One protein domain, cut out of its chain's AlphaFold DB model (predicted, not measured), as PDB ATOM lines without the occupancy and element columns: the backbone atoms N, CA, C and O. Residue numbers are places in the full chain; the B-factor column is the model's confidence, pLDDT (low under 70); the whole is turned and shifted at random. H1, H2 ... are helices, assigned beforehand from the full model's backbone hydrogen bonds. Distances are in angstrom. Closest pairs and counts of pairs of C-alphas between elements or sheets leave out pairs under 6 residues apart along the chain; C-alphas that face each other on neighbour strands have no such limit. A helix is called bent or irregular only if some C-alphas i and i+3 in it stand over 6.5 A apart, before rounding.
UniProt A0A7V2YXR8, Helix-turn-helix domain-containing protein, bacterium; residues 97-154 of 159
ATOM      1  N   TRP A  97     127.653 121.167 166.340       81.62
ATOM      2  CA  TRP A  97     127.457 120.212 165.246       81.62
ATOM      3  C   TRP A  97     127.690 118.761 165.681       81.62
ATOM      4  O   TRP A  97     126.998 117.876 165.188       81.62
ATOM      5  N   GLU A  98     128.601 118.495 166.620       81.94
ATOM      6  CA  GLU A  98     128.833 117.148 167.160       81.94
ATOM      7  C   GLU A  98     127.680 116.717 168.063       81.94
ATOM      8  O   GLU A  98     127.182 115.599 167.939       81.94
ATOM      9  N   TYR A  99     127.217 117.617 168.934       81.81
ATOM     10  CA  TYR A  99     126.052 117.388 169.781       81.81
ATOM     11  C   TYR A  99     124.822 117.020 168.950       81.81
ATOM     12  O   TYR A  99     124.179 115.991 169.173       81.81
ATOM     13  N   PHE A 100     124.513 117.836 167.943       80.19
ATOM     14  CA  PHE A 100     123.334 117.618 167.121       80.19
ATOM     15  C   PHE A 100     123.487 116.415 166.182       80.19
ATOM     16  O   PHE A 100     122.514 115.677 166.022       80.19
ATOM     17  N   ALA A 101     124.688 116.147 165.650       77.25
ATOM     18  CA  ALA A 101     124.965 114.930 164.881       77.25
ATOM     19  C   ALA A 101     124.731 113.655 165.709       77.25
ATOM     20  O   ALA A 101     124.134 112.709 165.205       77.25
ATOM     21  N   ARG A 102     125.114 113.644 166.997       73.69
ATOM     22  CA  ARG A 102     124.867 112.509 167.913       73.69
ATOM     23  C   ARG A 102     123.379 112.259 168.168       73.69
ATOM     24  O   ARG A 102     122.979 111.121 168.384       73.69
ATOM     25  N   SER A 103     122.569 113.315 168.177       67.25
ATOM     26  CA  SER A 103     121.136 113.236 168.494       67.25
ATOM     27  C   SER A 103     120.233 112.927 167.294       67.25
ATOM     28  O   SER A 103     119.043 112.690 167.485       67.25
ATOM     29  N   GLY A 104     120.756 113.011 166.064       64.00
ATOM     30  CA  GLY A 104     119.956 112.952 164.835       64.00
ATOM     31  C   GLY A 104     119.004 114.143 164.637       64.00
ATOM     32  O   GLY A 104     118.275 114.183 163.655       64.00
ATOM     33  N   LYS A 105     119.012 115.130 165.544       60.59
ATOM     34  CA  LYS A 105     118.137 116.317 165.539       60.59
ATOM     35  C   LYS A 105     118.868 117.563 165.040       60.59
ATOM     36  O   LYS A 105     118.644 118.666 165.538       60.59
ATOM     37  N   HIS A 106     119.799 117.388 164.101       63.78
ATOM     38  CA  HIS A 106     120.479 118.525 163.502       63.78
ATOM     39  C   HIS A 106     119.507 119.287 162.597       63.78
ATOM     40  O   HIS A 106     118.925 118.746 161.667       63.78
ATOM     41  N   ALA A 107     119.345 120.562 162.918       55.41
ATOM     42  CA  ALA A 107     118.479 121.521 162.260       55.41
ATOM     43  C   ALA A 107     118.688 121.710 160.746       55.41
ATOM     44  O   ALA A 107     117.733 121.919 160.007       55.41
ATOM     45  N   GLY A 108     119.949 121.723 160.309       55.22
ATOM     46  CA  GLY A 108     120.352 121.719 158.899       55.22
ATOM     47  C   GLY A 108     120.901 120.356 158.483       55.22
ATOM     48  O   GLY A 108     121.186 119.517 159.341       55.22
ATOM     49  N   ARG A 109     121.137 120.125 157.187       57.44
ATOM     50  CA  ARG A 109     121.961 118.973 156.795       57.44
ATOM     51  C   ARG A 109     123.358 119.193 157.379       57.44
ATOM     52  O   ARG A 109     123.893 120.293 157.290       57.44
ATOM     53  N   ALA A 110     123.968 118.173 157.984       57.03
ATOM     54  CA  ALA A 110     125.316 118.292 158.562       57.03
ATOM     55  C   ALA A 110     126.372 118.765 157.532       57.03
ATOM     56  O   ALA A 110     127.392 119.353 157.908       57.03
ATOM     57  N   SER A 111     126.097 118.551 156.238       58.53
ATOM     58  CA  SER A 111     126.836 119.102 155.096       58.53
ATOM     59  C   SER A 111     126.880 120.631 155.088       58.53
ATOM     60  O   SER A 111     127.918 121.210 154.785       58.53
ATOM     61  N   ASP A 112     125.792 121.288 155.484       68.06
ATOM     62  CA  ASP A 112     125.623 122.735 155.353       68.06
ATOM     63  C   ASP A 112     126.388 123.482 156.460       68.06
ATOM     64  O   ASP A 112     126.789 124.625 156.300       68.06
ATOM     65  N   CYS A 113     126.715 122.814 157.571       74.12
ATOM     66  CA  CYS A 113     127.520 123.411 158.638       74.12
ATOM     67  C   CYS A 113     128.982 123.667 158.251       74.12
ATOM     68  O   CYS A 113     129.680 124.319 159.021       74.12
ATOM     69  N   ALA A 114     129.482 123.143 157.124       75.94
ATOM     70  CA  ALA A 114     130.875 123.324 156.698       75.94
ATOM     71  C   ALA A 114     131.260 124.806 156.501       75.94
ATOM     72  O   ALA A 114     132.392 125.191 156.792       75.94
ATOM     73  N   SER A 115     130.312 125.643 156.077       79.12
ATOM     74  CA  SER A 115     130.484 127.091 155.890       79.12
ATOM     75  C   SER A 115     130.118 127.930 157.122       79.12
ATOM     76  O   SER A 115     130.272 129.147 157.107       79.12
ATOM     77  N   CYS A 116     129.623 127.318 158.201       82.00
ATOM     78  CA  CYS A 116     129.209 128.043 159.400       82.00
ATOM     79  C   CYS A 116     130.430 128.589 160.156       82.00
ATOM     80  O   CYS A 116     131.306 127.810 160.539       82.00
ATOM     81  N   ILE A 117     130.451 129.896 160.462       82.94
ATOM     82  CA  ILE A 117     131.561 130.541 161.188       82.94
ATOM     83  C   ILE A 117     131.860 129.860 162.526       82.94
ATOM     84  O   ILE A 117     133.018 129.670 162.863       82.94
ATOM     85  N   VAL A 118     130.833 129.379 163.236       86.12
ATOM     86  CA  VAL A 118     130.982 128.617 164.489       86.12
ATOM     87  C   VAL A 118     131.800 127.338 164.277       86.12
ATOM     88  O   VAL A 118     132.608 126.970 165.130       86.12
ATOM     89  N   ARG A 119     131.597 126.646 163.148       84.94
ATOM     90  CA  ARG A 119     132.338 125.423 162.813       84.94
ATOM     91  C   ARG A 119     133.758 125.733 162.371       84.94
ATOM     92  O   ARG A 119     134.680 125.058 162.819       84.94
ATOM     93  N   GLN A 120     133.928 126.755 161.540       85.88
ATOM     94  CA  GLN A 120     135.239 127.183 161.051       85.88
ATOM     95  C   GLN A 120     136.128 127.699 162.186       85.88
ATOM     96  O   GLN A 120     137.282 127.298 162.293       85.88
ATOM     97  N   SER A 121     135.570 128.508 163.086       87.69
ATOM     98  CA  SER A 121     136.277 129.047 164.249       87.69
ATOM     99  C   SER A 121     136.432 128.039 165.386       87.69
ATOM    100  O   SER A 121     137.064 128.344 166.392       87.69
ATOM    101  N   ARG A 122     135.803 126.864 165.268       86.19
ATOM    102  CA  ARG A 122     135.723 125.853 166.325       86.19
ATOM    103  C   ARG A 122     135.246 126.442 167.656       86.19
ATOM    104  O   ARG A 122     135.835 126.202 168.707       86.19
ATOM    105  N   ALA A 123     134.176 127.233 167.619       87.56
ATOM    106  CA  ALA A 123     133.616 127.828 168.826       87.56
ATOM    107  C   ALA A 123     132.810 126.794 169.619       87.56
ATOM    108  O   ALA A 123     131.781 126.300 169.153       87.56
ATOM    109  N   MET A 124     133.266 126.493 170.838       83.50
ATOM    110  CA  MET A 124     132.534 125.634 171.777       83.50
ATOM    111  C   MET A 124     131.218 126.299 172.194       83.50
ATOM    112  O   MET A 124     130.157 125.696 172.090       83.50
ATOM    113  N   ASN A 125     131.228 127.590 172.512       87.00
ATOM    114  CA  ASN A 125     130.003 128.306 172.859       87.00
ATOM    115  C   ASN A 125     129.412 128.968 171.615       87.00
ATOM    116  O   ASN A 125     129.547 130.171 171.399       87.00
ATOM    117  N   CYS A 126     128.755 128.168 170.764       86.19
ATOM    118  CA  CYS A 126     128.154 128.676 169.527       86.19
ATOM    119  C   CYS A 126     127.169 129.826 169.766       86.19
ATOM    120  O   CYS A 126     126.988 130.654 168.884       86.19
ATOM    121  N   TYR A 127     126.505 129.843 170.926       86.06
ATOM    122  CA  TYR A 127     125.543 130.866 171.322       86.06
ATOM    123  C   TYR A 127     126.233 132.184 171.712       86.06
ATOM    124  O   TYR A 127     125.752 133.228 171.293       86.06
ATOM    125  N   GLU A 128     127.385 132.142 172.390       87.00
ATOM    126  CA  GLU A 128     128.168 133.345 172.721       87.00
ATOM    127  C   GLU A 128     128.744 134.002 171.474       87.00
ATOM    128  O   GLU A 128     128.493 135.175 171.213       87.00
ATOM    129  N   LEU A 129     129.449 133.233 170.633       85.12
ATOM    130  CA  LEU A 129     130.028 133.786 169.406       85.12
ATOM    131  C   LEU A 129     128.951 134.458 168.544       85.12
ATOM    132  O   LEU A 129     129.177 135.511 167.961       85.12
ATOM    133  N   ARG A 130     127.757 133.862 168.499       78.44
ATOM    134  CA  ARG A 130     126.615 134.384 167.750       78.44
ATOM    135  C   ARG A 130     126.049 135.690 168.287       78.44
ATOM    136  O   ARG A 130     125.581 136.474 167.468       78.44
ATOM    137  N   ASN A 131     126.107 135.927 169.596       78.69
ATOM    138  CA  ASN A 131     125.723 137.216 170.171       78.69
ATOM    139  C   ASN A 131     126.646 138.346 169.685       78.69
ATOM    140  O   ASN A 131     126.220 139.493 169.617       78.69
ATOM    141  N   HIS A 132     127.890 138.028 169.310       80.88
ATOM    142  CA  HIS A 132     128.893 139.021 168.919       80.88
ATOM    143  C   HIS A 132     129.004 139.285 167.412       80.88
ATOM    144  O   HIS A 132     129.527 140.327 167.031       80.88
ATOM    145  N   VAL A 133     128.551 138.369 166.550       76.94
ATOM    146  CA  VAL A 133     128.787 138.456 165.089       76.94
ATOM    147  C   VAL A 133     127.522 138.700 164.259       76.94
ATOM    148  O   VAL A 133     127.510 138.348 163.085       76.94
ATOM    149  N   ASP A 134     126.466 139.252 164.870       65.12
ATOM    150  CA  ASP A 134     125.143 139.491 164.260       65.12
ATOM    151  C   ASP A 134     124.672 138.313 163.390       65.12
ATOM    152  O   ASP A 134     124.708 138.299 162.156       65.12
ATOM    153  N   HIS A 135     124.334 137.221 164.075       60.75
ATOM    154  CA  HIS A 135     124.148 135.938 163.429       60.75
ATOM    155  C   HIS A 135     122.964 135.959 162.436       60.75
ATOM    156  O   HIS A 135     121.796 136.025 162.815       60.75
ATOM    157  N   SER A 136     123.193 135.704 161.146       62.47
ATOM    158  CA  SER A 136     122.086 135.500 160.185       62.47
ATOM    159  C   SER A 136     121.376 134.135 160.337       62.47
ATOM    160  O   SER A 136     120.735 133.653 159.410       62.47
ATOM    161  N   LYS A 137     121.520 133.454 161.492       64.75
ATOM    162  CA  LYS A 137     120.964 132.112 161.813       64.75
ATOM    163  C   LYS A 137     121.371 131.007 160.834       64.75
ATOM    164  O   LYS A 137     120.727 129.961 160.764       64.75
ATOM    165  N   VAL A 138     122.477 131.214 160.132       63.31
ATOM    166  CA  VAL A 138     122.995 130.337 159.083       63.31
ATOM    167  C   VAL A 138     123.115 128.899 159.623       63.31
ATOM    168  O   VAL A 138     123.899 128.618 160.533       63.31
ATOM    169  N   HIS A 139     122.254 128.012 159.110       73.44
ATOM    170  CA  HIS A 139     122.167 126.569 159.400       73.44
ATOM    171  C   HIS A 139     121.624 126.129 160.781       73.44
ATOM    172  O   HIS A 139     121.836 124.983 161.186       73.44
ATOM    173  N   CYS A 140     120.880 126.986 161.496       75.69
ATOM    174  CA  CYS A 140     120.125 126.591 162.698       75.69
ATOM    175  C   CYS A 140     118.609 126.533 162.475       75.69
ATOM    176  O   CYS A 140     118.072 127.283 161.674       75.69
ATOM    177  N   ALA A 141     117.916 125.668 163.229       69.44
ATOM    178  CA  ALA A 141     116.478 125.407 163.044       69.44
ATOM    179  C   ALA A 141     115.618 126.449 163.746       69.44
ATOM    180  O   ALA A 141     114.453 126.608 163.412       69.44
ATOM    181  N   GLY A 142     116.170 127.121 164.754       74.38
ATOM    182  CA  GLY A 142     115.412 128.012 165.614       74.38
ATOM    183  C   GLY A 142     116.306 128.947 166.414       74.38
ATOM    184  O   GLY A 142     117.515 129.038 166.178       74.38
ATOM    185  N   SER A 143     115.683 129.667 167.347       80.50
ATOM    186  CA  SER A 143     116.367 130.607 168.233       80.50
ATOM    187  C   SER A 143     117.267 129.897 169.246       80.50
ATOM    188  O   SER A 143     117.102 128.714 169.558       80.50
ATOM    189  N   CYS A 144     118.228 130.645 169.787       81.06
ATOM    190  CA  CYS A 144     119.094 130.162 170.853       81.06
ATOM    191  C   CYS A 144     118.312 129.821 172.136       81.06
ATOM    192  O   CYS A 144     118.716 128.896 172.833       81.06
ATOM    193  N   ASP A 145     117.177 130.470 172.406       82.12
ATOM    194  CA  ASP A 145     116.363 130.234 173.615       82.12
ATOM    195  C   ASP A 145     115.718 128.845 173.643       82.12
ATOM    196  O   ASP A 145     115.500 128.267 174.705       82.12
ATOM    197  N   GLN A 146     115.471 128.265 172.469       82.50
ATOM    198  CA  GLN A 146     114.920 126.915 172.323       82.50
ATOM    199  C   GLN A 146     115.992 125.878 171.943       82.50
ATOM    200  O   GLN A 146     115.689 124.712 171.674       82.50
ATOM    201  N   CYS A 147     117.270 126.269 171.926       82.06
ATOM    202  CA  CYS A 147     118.362 125.417 171.475       82.06
ATOM    203  C   CYS A 147     118.740 124.372 172.536       82.06
ATOM    204  O   CYS A 147     119.206 124.702 173.626       82.06
ATOM    205  N   ALA A 148     118.605 123.084 172.197       82.38
ATOM    206  CA  ALA A 148     118.993 121.982 173.084       82.38
ATOM    207  C   ALA A 148     120.489 122.002 173.447       82.38
ATOM    208  O   ALA A 148     120.835 121.710 174.584       82.38
ATOM    209  N   TYR A 149     121.355 122.422 172.517       83.81
ATOM    210  CA  TYR A 149     122.781 122.592 172.787       83.81
ATOM    211  C   TYR A 149     123.051 123.726 173.785       83.81
ATOM    212  O   TYR A 149     123.778 123.515 174.747       83.81
ATOM    213  N   LYS A 150     122.415 124.902 173.622       86.19
ATOM    214  CA  LYS A 150     122.555 126.002 174.596       86.19
ATOM    215  C   LYS A 150     122.085 125.548 175.977       86.19
ATOM    216  O   LYS A 150     122.824 125.702 176.928       86.19
ATOM    217  N   ARG A 151     120.920 124.904 176.092       84.88
ATOM    218  CA  ARG A 151     120.427 124.409 177.394       84.88
ATOM    219  C   ARG A 151     121.332 123.362 178.049       84.88
ATOM    220  O   ARG A 151     121.342 123.263 179.264       84.88
ATOM    221  N   ALA A 152     122.041 122.561 177.257       78.50
ATOM    222  CA  ALA A 152     122.912 121.510 177.775       78.50
ATOM    223  C   ALA A 152     124.307 122.012 178.195       78.50
ATOM    224  O   ALA A 152     124.957 121.338 178.989       78.50
ATOM    225  N   PHE A 153     124.778 123.139 177.644       80.19
ATOM    226  CA  PHE A 153     126.170 123.599 177.791       80.19
ATOM    227  C   PHE A 153     126.338 125.085 178.118       80.19
ATOM    228  O   PHE A 153     127.468 125.540 178.277       80.19
ATOM    229  N   ALA A 154     125.263 125.866 178.181       78.25
ATOM    230  CA  ALA A 154     125.291 127.144 178.875       78.25
ATOM    231  C   ALA A 154     125.253 126.805 180.360       78.25
ATOM    232  O   ALA A 154     124.184 126.554 180.914       78.25
TER     233      ALA A 154
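What this domain is: This is residues 97 to 154 of the 159 residues of the protein "Helix-turn-helix domain-containing protein" of bacterium (UniProt A0A7V2YXR8). Five short helices stand round a small rounded body, H1 and H4 on different sides and H2 and H5 toward opposite ends, with few contacts between them. Loops make up much of the rest, notably residues 133 to 147. The printed part has 58 residues, 28 in named helices, under half; the class is all helix, H1 to H5 in order. It is compact, with a radius of gyration of the C-alphas of 10.4 A and spans of 28 by 24 by 18 A.

Where its parts are: H1, residues 97 to 103, begins at C-alpha 97 (127.457, 120.212, 165.246) and is 10.0 A long. H2 is residues 112 to 115, 6.5 A, and only just irregular: C-alphas 112 and 115 are 6.55 A apart. H3 is residues 117 to 120, 5.0 A; H4, residues 126 to 132, 10.4 A. H5, residues 148 to 153, 8.7 A, ends at C-alpha 153 (126.170, 123.599, 177.791).

How they stand to each other: H1 and H5 are close but not clearly touching, closest at the C-alphas of Tyr 99 and Tyr 149, 6.8 A, at a steep tilt of 66 degrees, opposite ways. H3 and H4 only just touch, with 3 pairs of C-alphas within 8 A, closest Val 118 and Cys 126, 5.8 A. H1 and H4 are apart. In H1, H4 and H5 every O i to N i+4 pair is within hydrogen-bond range; H2 and H3 are too short for one.

The domain as a whole: The C-alphas farthest apart, Gly 104 and His 132, are 27.9 A apart. The printed part has no cut; the link H4 to H5 is long. Residues 103 to 112, 134 to 138 and 141 have pLDDT under 70.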